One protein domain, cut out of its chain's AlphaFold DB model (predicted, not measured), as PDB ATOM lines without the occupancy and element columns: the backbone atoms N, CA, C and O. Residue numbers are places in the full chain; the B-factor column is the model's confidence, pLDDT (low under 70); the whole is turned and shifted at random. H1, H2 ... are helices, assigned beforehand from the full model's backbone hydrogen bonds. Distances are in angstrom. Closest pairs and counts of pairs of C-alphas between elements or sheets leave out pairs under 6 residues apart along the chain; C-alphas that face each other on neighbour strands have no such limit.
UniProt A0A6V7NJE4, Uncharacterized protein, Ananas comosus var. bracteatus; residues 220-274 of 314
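AT A GLANCE: This is residues 220 to 274 of the 314 residues of an uncharacterized protein of Ananas comosus var. bracteatus (UniProt A0A6V7NJE4). Three helices, H1, H3 and H4, make a small rounded cluster with their centres in a triangle: H1 and H3 run nearly the same way without touching, and H4 runs back and packs slantwise on both. The short helix H2 lies near the beginnings of H1 and H3, reached by a link that turns back after H1. The printed part has 55 residues with four named helices, in the order H1, H2, H3, H4, and no named strand; its class is all helix. It is compact, with a radius of gyration of the C-alphas of 10.2 A and spans of 24 by 23 by 20 A.

HOW THE PARTS SIT: H1, residues 220 to 232, only just touches H2, residues 242 to 246, with 3 pairs of C-alphas within 8 A; residues 220 to 223 alone of H1 take part, and the closest C-alphas, of Ile 220 and Leu 246, are 6.8 A apart. H2 is close to but not clearly touching H3, residues 250 to 260, the closest C-alphas being those of Val 245 and Phe 253 at 7.3 A. H1 and H3 are near each other, with 8 pairs of C-alphas within 10 A. H3 and H4, residues 264 to 273, form a helical hairpin: they touch, closest at the C-alphas of Leu 257 and Ala 264, 5.7 A apart, and run opposite ways at a steep tilt of 44 degrees. H4 also touches H1, closest at the C-alphas of Trp 268 and Ile 226, 5.9 A apart, again opposite ways at a steep tilt of 44 degrees. H2 and H4 are apart. In H1, H2, H3 and H4 every O i to N i+4 pair is within hydrogen-bond range.

IN THESE COORDINATES: H1 begins at C-alpha 220 (18.275, 31.706, -16.193) and is 18.4 A long. H2 measures 5.7 A. H3 begins at C-alpha 250 (6.905, 29.195, -14.430) and is 15.4 A long. H4, 14.8 A long, ends at C-alpha 273 (9.839, 43.940, -13.174).

THE WHOLE: The two C-alphas farthest apart, of Lys 237 and Ile 273, are 27.0 A apart. The printed part has no cut. The links H2 to H3 and H3 to H4 are tight, and the link H1 to H2 is short, with 9 residues. Mean pLDDT of the printed part is 86.5; residues 271 to 274 are under 70.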
ATOM      1  N   ILE A 220      17.147  32.243 -16.963       94.88
ATOM      2  CA  ILE A 220      18.275  31.706 -16.193       94.88
ATOM      3  C   ILE A 220      18.596  32.642 -15.021       94.88
ATOM      4  O   ILE A 220      18.392  32.267 -13.864       94.88
ATOM      5  N   LYS A 221      19.018  33.879 -15.303       93.62
ATOM      6  CA  LYS A 221      19.429  34.840 -14.271       93.62
ATOM      7  C   LYS A 221      18.330  35.122 -13.239       93.62
ATOM      8  O   LYS A 221      18.635  35.032 -12.052       93.62
ATOM      9  N   PRO A 222      17.057  35.390 -13.600       93.12
ATOM     10  CA  PRO A 222      16.038  35.705 -12.599       93.12
ATOM     11  C   PRO A 222      15.748  34.559 -11.631       93.12
ATOM     12  O   PRO A 222      15.510  34.800 -10.449       93.12
ATOM     13  N   ARG A 223      15.789  33.306 -12.105       94.12
ATOM     14  CA  ARG A 223      15.577  32.141 -11.237       94.12
ATOM     15  C   ARG A 223      16.741  31.937 -10.277       94.12
ATOM     16  O   ARG A 223      16.508  31.634  -9.115       94.12
ATOM     17  N   TYR A 224      17.973  32.153 -10.724       92.56
ATOM     18  CA  TYR A 224      19.129  32.069  -9.834       92.56
ATOM     19  C   TYR A 224      19.218  33.243  -8.859       92.56
ATOM     20  O   TYR A 224      19.564  33.025  -7.706       92.56
ATOM     21  N   ARG A 225      18.802  34.457  -9.249       91.19
ATOM     22  CA  ARG A 225      18.730  35.612  -8.336       91.19
ATOM     23  C   ARG A 225      17.859  35.331  -7.112       91.19
ATOM     24  O   ARG A 225      18.309  35.549  -5.993       91.19
ATOM     25  N   ILE A 226      16.639  34.818  -7.306       92.06
ATOM     26  CA  ILE A 226      15.753  34.517  -6.170       92.06
ATOM     27  C   ILE A 226      16.282  33.355  -5.317       92.06
ATOM     28  O   ILE A 226      16.169  33.400  -4.097       92.06
ATOM     29  N   LEU A 227      16.879  32.330  -5.934       91.44
ATOM     30  CA  LEU A 227      17.444  31.196  -5.197       91.44
ATOM     31  C   LEU A 227      18.673  31.607  -4.375       91.44
ATOM     32  O   LEU A 227      18.781  31.199  -3.221       91.44
ATOM     33  N   ASN A 228      19.541  32.456  -4.924       90.00
ATOM     34  CA  ASN A 228      20.683  33.012  -4.201       90.00
ATOM     35  C   ASN A 228      20.211  33.882  -3.032       90.00
ATOM     36  O   ASN A 228      20.677  33.693  -1.916       90.00
ATOM     37  N   TRP A 229      19.210  34.742  -3.247       89.25
ATOM     38  CA  TRP A 229      18.612  35.528  -2.164       89.25
ATOM     39  C   TRP A 229      18.042  34.640  -1.048       89.25
ATOM     40  O   TRP A 229      18.310  34.877   0.126       89.25
ATOM     41  N   LEU A 230      17.303  33.578  -1.397       90.06
ATOM     42  CA  LEU A 230      16.782  32.606  -0.426       90.06
ATOM     43  C   LEU A 230      17.902  31.898   0.356       90.06
ATOM     44  O   LEU A 230      17.715  31.562   1.527       90.06
ATOM     45  N   GLN A 231      19.049  31.663  -0.279       90.38
ATOM     46  CA  GLN A 231      20.227  31.088   0.363       90.38
ATOM     47  C   GLN A 231      20.899  32.087   1.315       90.38
ATOM     48  O   GLN A 231      21.233  31.713   2.436       90.38
ATOM     49  N   GLU A 232      21.034  33.353   0.917       90.12
ATOM     50  CA  GLU A 232      21.601  34.430   1.743       90.12
ATOM     51  C   GLU A 232      20.804  34.655   3.033       90.12
ATOM     52  O   GLU A 232      21.390  34.826   4.101       90.12
ATOM     53  N   ILE A 233      19.470  34.584   2.967       90.50
ATOM     54  CA  ILE A 233      18.603  34.692   4.154       90.50
ATOM     55  C   ILE A 233      18.469  33.375   4.943       90.50
ATOM     56  O   ILE A 233      17.697  33.303   5.898       90.50
ATOM     57  N   GLY A 234      19.190  32.320   4.547       91.25
ATOM     58  CA  GLY A 234      19.252  31.043   5.262       91.25
ATOM     59  C   GLY A 234      18.059  30.101   5.057       91.25
ATOM     60  O   GLY A 234      17.962  29.089   5.754       91.25
ATOM     61  N   LEU A 235      17.161  30.385   4.106       90.19
ATOM     62  CA  LEU A 235      16.007  29.527   3.791       90.19
ATOM     63  C   LEU A 235      16.349  28.384   2.826       90.19
ATOM     64  O   LEU A 235      15.592  27.418   2.722       90.19
ATOM     65  N   LEU A 236      17.498  28.452   2.148       88.50
ATOM     66  CA  LEU A 236      18.046  27.357   1.348       88.50
ATOM     67  C   LEU A 236      19.427  26.949   1.857       88.50
ATOM     68  O   LEU A 236      20.334  27.765   1.960       88.50
ATOM     69  N   LYS A 237      19.595  25.651   2.135       84.25
ATOM     70  CA  LYS A 237      20.866  25.087   2.625       84.25
ATOM     71  C   LYS A 237      21.842  24.720   1.505       84.25
ATOM     72  O   LYS A 237      23.042  24.655   1.747       84.25
ATOM     73  N   LYS A 238      21.332  24.397   0.314       85.00
ATOM     74  CA  LYS A 238      22.121  23.933  -0.837       85.00
ATOM     75  C   LYS A 238      21.590  24.551  -2.134       85.00
ATOM     76  O   LYS A 238      20.372  24.712  -2.245       85.00
ATOM     77  N   PRO A 239      22.467  24.847  -3.110       83.75
ATOM     78  CA  PRO A 239      22.041  25.312  -4.422       83.75
ATOM     79  C   PRO A 239      21.341  24.189  -5.198       83.75
ATOM     80  O   PRO A 239      21.649  23.005  -5.037       83.75
ATOM     81  N   PHE A 240      20.400  24.564  -6.063       87.81
ATOM     82  CA  PHE A 240      19.722  23.626  -6.954       87.81
ATOM     83  C   PHE A 240      20.476  23.467  -8.276       87.81
ATOM     84  O   PHE A 240      20.968  24.440  -8.850       87.81
ATOM     85  N   ALA A 241      20.481  22.241  -8.805       90.19
ATOM     86  CA  ALA A 241      21.066  21.959 -10.108       90.19
ATOM     87  C   ALA A 241      20.319  22.693 -11.245       90.19
ATOM     88  O   ALA A 241      19.083  22.774 -11.203       90.19
ATOM     89  N   PRO A 242      21.019  23.157 -12.304       91.81
ATOM     90  CA  PRO A 242      20.395  23.834 -13.443       91.81
ATOM     91  C   PRO A 242      19.241  23.070 -14.080       91.81
ATOM     92  O   PRO A 242      18.206  23.670 -14.374       91.81
ATOM     93  N   ALA A 243      19.363  21.749 -14.220       91.56
ATOM     94  CA  ALA A 243      18.278  20.912 -14.723       91.56
ATOM     95  C   ALA A 243      16.993  21.047 -13.883       91.56
ATOM     96  O   ALA A 243      15.910  21.256 -14.433       91.56
ATOM     97  N   THR A 244      17.107  21.017 -12.552       89.81
ATOM     98  CA  THR A 244      15.974  21.148 -11.624       89.81
ATOM     99  C   THR A 244      15.339  22.532 -11.696       89.81
ATOM    100  O   THR A 244      14.116  22.664 -11.671       89.81
ATOM    101  N   VAL A 245      16.153  23.581 -11.797       91.62
ATOM    102  CA  VAL A 245      15.664  24.965 -11.793       91.62
ATOM    103  C   VAL A 245      15.023  25.326 -13.125       91.62
ATOM    104  O   VAL A 245      13.924  25.881 -13.156       91.62
ATOM    105  N   LEU A 246      15.694  25.025 -14.237       93.62
ATOM    106  CA  LEU A 246      15.363  25.580 -15.548       93.62
ATOM    107  C   LEU A 246      14.327  24.755 -16.308       93.62
ATOM    108  O   LEU A 246      13.529  25.344 -17.040       93.62
ATOM    109  N   ALA A 247      14.264  23.435 -16.099       90.12
ATOM    110  CA  ALA A 247      13.279  22.582 -16.770       90.12
ATOM    111  C   ALA A 247      11.836  22.830 -16.287       90.12
ATOM    112  O   ALA A 247      10.884  22.588 -17.026       90.12
ATOM    113  N   ASN A 248      11.657  23.377 -15.079       90.81
ATOM    114  CA  ASN A 248      10.335  23.680 -14.530       90.81
ATOM    115  C   ASN A 248       9.611  24.783 -15.318       90.81
ATOM    116  O   ASN A 248      10.202  25.811 -15.664       90.81
ATOM    117  N   SER A 249       8.304  24.621 -15.543       90.44
ATOM    118  CA  SER A 249       7.445  25.723 -16.001       90.44
ATOM    119  C   SER A 249       7.426  26.860 -14.974       90.44
ATOM    120  O   SER A 249       7.774  26.646 -13.813       90.44
ATOM    121  N   GLU A 250       7.023  28.068 -15.372       89.12
ATOM    122  CA  GLU A 250       6.905  29.195 -14.430       89.12
ATOM    123  C   GLU A 250       5.961  28.865 -13.276       89.12
ATOM    124  O   GLU A 250       6.354  28.977 -12.121       89.12
ATOM    125  N   LYS A 251       4.779  28.310 -13.577       90.12
ATOM    126  CA  LYS A 251       3.822  27.847 -12.562       90.12
ATOM    127  C   LYS A 251       4.444  26.853 -11.576       90.12
ATOM    128  O   LYS A 251       4.238  26.971 -10.371       90.12
ATOM    129  N   ARG A 252       5.203  25.865 -12.068       91.94
ATOM    130  CA  ARG A 252       5.852  24.872 -11.196       91.94
ATOM    131  C   ARG A 252       6.984  25.493 -10.384       91.94
ATOM    132  O   ARG A 252       7.120  25.175  -9.210       91.94
ATOM    133  N   PHE A 253       7.762  26.386 -10.989       91.88
ATOM    134  CA  PHE A 253       8.825  27.110 -10.301       91.88
ATOM    135  C   PHE A 253       8.263  27.989  -9.173       91.88
ATOM    136  O   PHE A 253       8.741  27.896  -8.048       91.88
ATOM    137  N   MET A 254       7.186  28.741  -9.427       89.62
ATOM    138  CA  MET A 254       6.474  29.522  -8.406       89.62
ATOM    139  C   MET A 254       5.952  28.657  -7.266       89.62
ATOM    140  O   MET A 254       6.121  29.015  -6.104       89.62
ATOM    141  N   PHE A 255       5.335  27.519  -7.589       89.75
ATOM    142  CA  PHE A 255       4.850  26.585  -6.578       89.75
ATOM    143  C   PHE A 255       5.994  26.105  -5.675       89.75
ATOM    144  O   PHE A 255       5.868  26.141  -4.457       89.75
ATOM    145  N   ASN A 256       7.136  25.741  -6.263       89.50
ATOM    146  CA  ASN A 256       8.306  25.319  -5.497       89.50
ATOM    147  C   ASN A 256       8.854  26.452  -4.612       89.50
ATOM    148  O   ASN A 256       9.213  26.197  -3.467       89.50
ATOM    149  N   LEU A 257       8.884  27.701  -5.102       89.25
ATOM    150  CA  LEU A 257       9.266  28.860  -4.284       89.25
ATOM    151  C   LEU A 257       8.314  29.054  -3.100       89.25
ATOM    152  O   LEU A 257       8.772  29.291  -1.987       89.25
ATOM    153  N   TYR A 258       7.005  28.924  -3.328       88.50
ATOM    154  CA  TYR A 258       5.998  29.028  -2.272       88.50
ATOM    155  C   TYR A 258       6.196  27.956  -1.193       88.50
ATOM    156  O   TYR A 258       6.100  28.260  -0.008       88.50
ATOM    157  N   SER A 259       6.527  26.721  -1.595       87.25
ATOM    158  CA  SER A 259       6.838  25.628  -0.664       87.25
ATOM    159  C   SER A 259       8.082  25.892   0.188       87.25
ATOM    160  O   SER A 259       8.165  25.365   1.293       87.25
ATOM    161  N   VAL A 260       9.035  26.696  -0.298       87.31
ATOM    162  CA  VAL A 260      10.174  27.159   0.511       87.31
ATOM    163  C   VAL A 260       9.730  28.276   1.455       87.31
ATOM    164  O   VAL A 260      10.015  28.217   2.649       87.31
ATOM    165  N   HIS A 261       9.041  29.298   0.937       86.06
ATOM    166  CA  HIS A 261       8.514  30.398   1.744       86.06
ATOM    167  C   HIS A 261       7.370  31.150   1.034       86.06
ATOM    168  O   HIS A 261       7.526  31.549  -0.125       86.06
ATOM    169  N   PRO A 262       6.260  31.481   1.723       87.44
ATOM    170  CA  PRO A 262       5.085  32.101   1.099       87.44
ATOM    171  C   PRO A 262       5.348  33.491   0.491       87.44
ATOM    172  O   PRO A 262       4.661  33.896  -0.444       87.44
ATOM    173  N   ALA A 263       6.354  34.227   0.977       83.62
ATOM    174  CA  ALA A 263       6.737  35.529   0.415       83.62
ATOM    175  C   ALA A 263       7.683  35.445  -0.803       83.62
ATOM    176  O   ALA A 263       7.834  36.431  -1.524       83.62
ATOM    177  N   ALA A 264       8.310  34.289  -1.061       85.62
ATOM    178  CA  ALA A 264       9.305  34.148  -2.127       85.62
ATOM    179  C   ALA A 264       8.737  34.385  -3.542       85.62
ATOM    180  O   ALA A 264       9.399  35.067  -4.327       85.62
ATOM    181  N   PRO A 265       7.514  33.929  -3.891       84.88
ATOM    182  CA  PRO A 265       6.921  34.239  -5.191       84.88
ATOM    183  C   PRO A 265       6.691  35.739  -5.413       84.88
ATOM    184  O   PRO A 265       6.974  36.236  -6.498       84.88
ATOM    185  N   LYS A 266       6.232  36.471  -4.385       83.62
ATOM    186  CA  LYS A 266       6.017  37.928  -4.477       83.62
ATOM    187  C   LYS A 266       7.336  38.657  -4.746       83.62
ATOM    188  O   LYS A 266       7.395  39.510  -5.628       83.62
ATOM    189  N   GLN A 267       8.401  38.261  -4.047       84.50
ATOM    190  CA  GLN A 267       9.740  38.811  -4.264       84.50
ATOM    191  C   GLN A 267      10.263  38.504  -5.673       84.50
ATOM    192  O   GLN A 267      10.802  39.388  -6.337       84.50
ATOM    193  N   TRP A 268      10.058  37.278  -6.165       82.81
ATOM    194  CA  TRP A 268      10.491  36.876  -7.504       82.81
ATOM    195  C   TRP A 268       9.821  37.704  -8.608       82.81
ATOM    196  O   TRP A 268      10.511  38.229  -9.484       82.81
ATOM    197  N   VAL A 269       8.500  37.900  -8.529       78.56
ATOM    198  CA  VAL A 269       7.761  38.752  -9.479       78.56
ATOM    199  C   VAL A 269       8.263  40.198  -9.421       78.56
ATOM    200  O   VAL A 269       8.513  40.799 -10.464       78.56
ATOM    201  N   GLY A 270       8.518  40.733  -8.221       71.81
ATOM    202  CA  GLY A 270       9.107  42.067  -8.057       71.81
ATOM    203  C   GLY A 270      10.483  42.209  -8.726       71.81
ATOM    204  O   GLY A 270      10.750  43.210  -9.391       71.81
ATOM    205  N   THR A 271      11.337  41.185  -8.626       67.00
ATOM    206  CA  THR A 271      12.674  41.183  -9.254       67.00
ATOM    207  C   THR A 271      12.668  41.018 -10.776       67.00
ATOM    208  O   THR A 271      13.667  41.351 -11.411       67.00
ATOM    209  N   LEU A 272      11.579  40.521 -11.372       64.88
ATOM    210  CA  LEU A 272      11.419  40.432 -12.831       64.88
ATOM    211  C   LEU A 272      11.037  41.781 -13.458       64.88
ATOM    212  O   LEU A 272      11.404  42.058 -14.597       64.88
ATOM    213  N   ILE A 273      10.313  42.624 -12.714       56.28
ATOM    214  CA  ILE A 273       9.839  43.940 -13.174       56.28
ATOM    215  C   ILE A 273      10.944  45.007 -13.036       56.28
ATOM    216  O   ILE A 273      10.986  45.976 -13.798       56.28
ATOM    217  N   ALA A 274      11.882  44.824 -12.102       44.31
ATOM    218  CA  ALA A 274      13.039  45.699 -11.941       44.31
ATOM    219  C   ALA A 274      14.141  45.379 -12.980       44.31
ATOM    220  O   ALA A 274      14.708  44.287 -12.998       44.31
TER     221      ALA A 274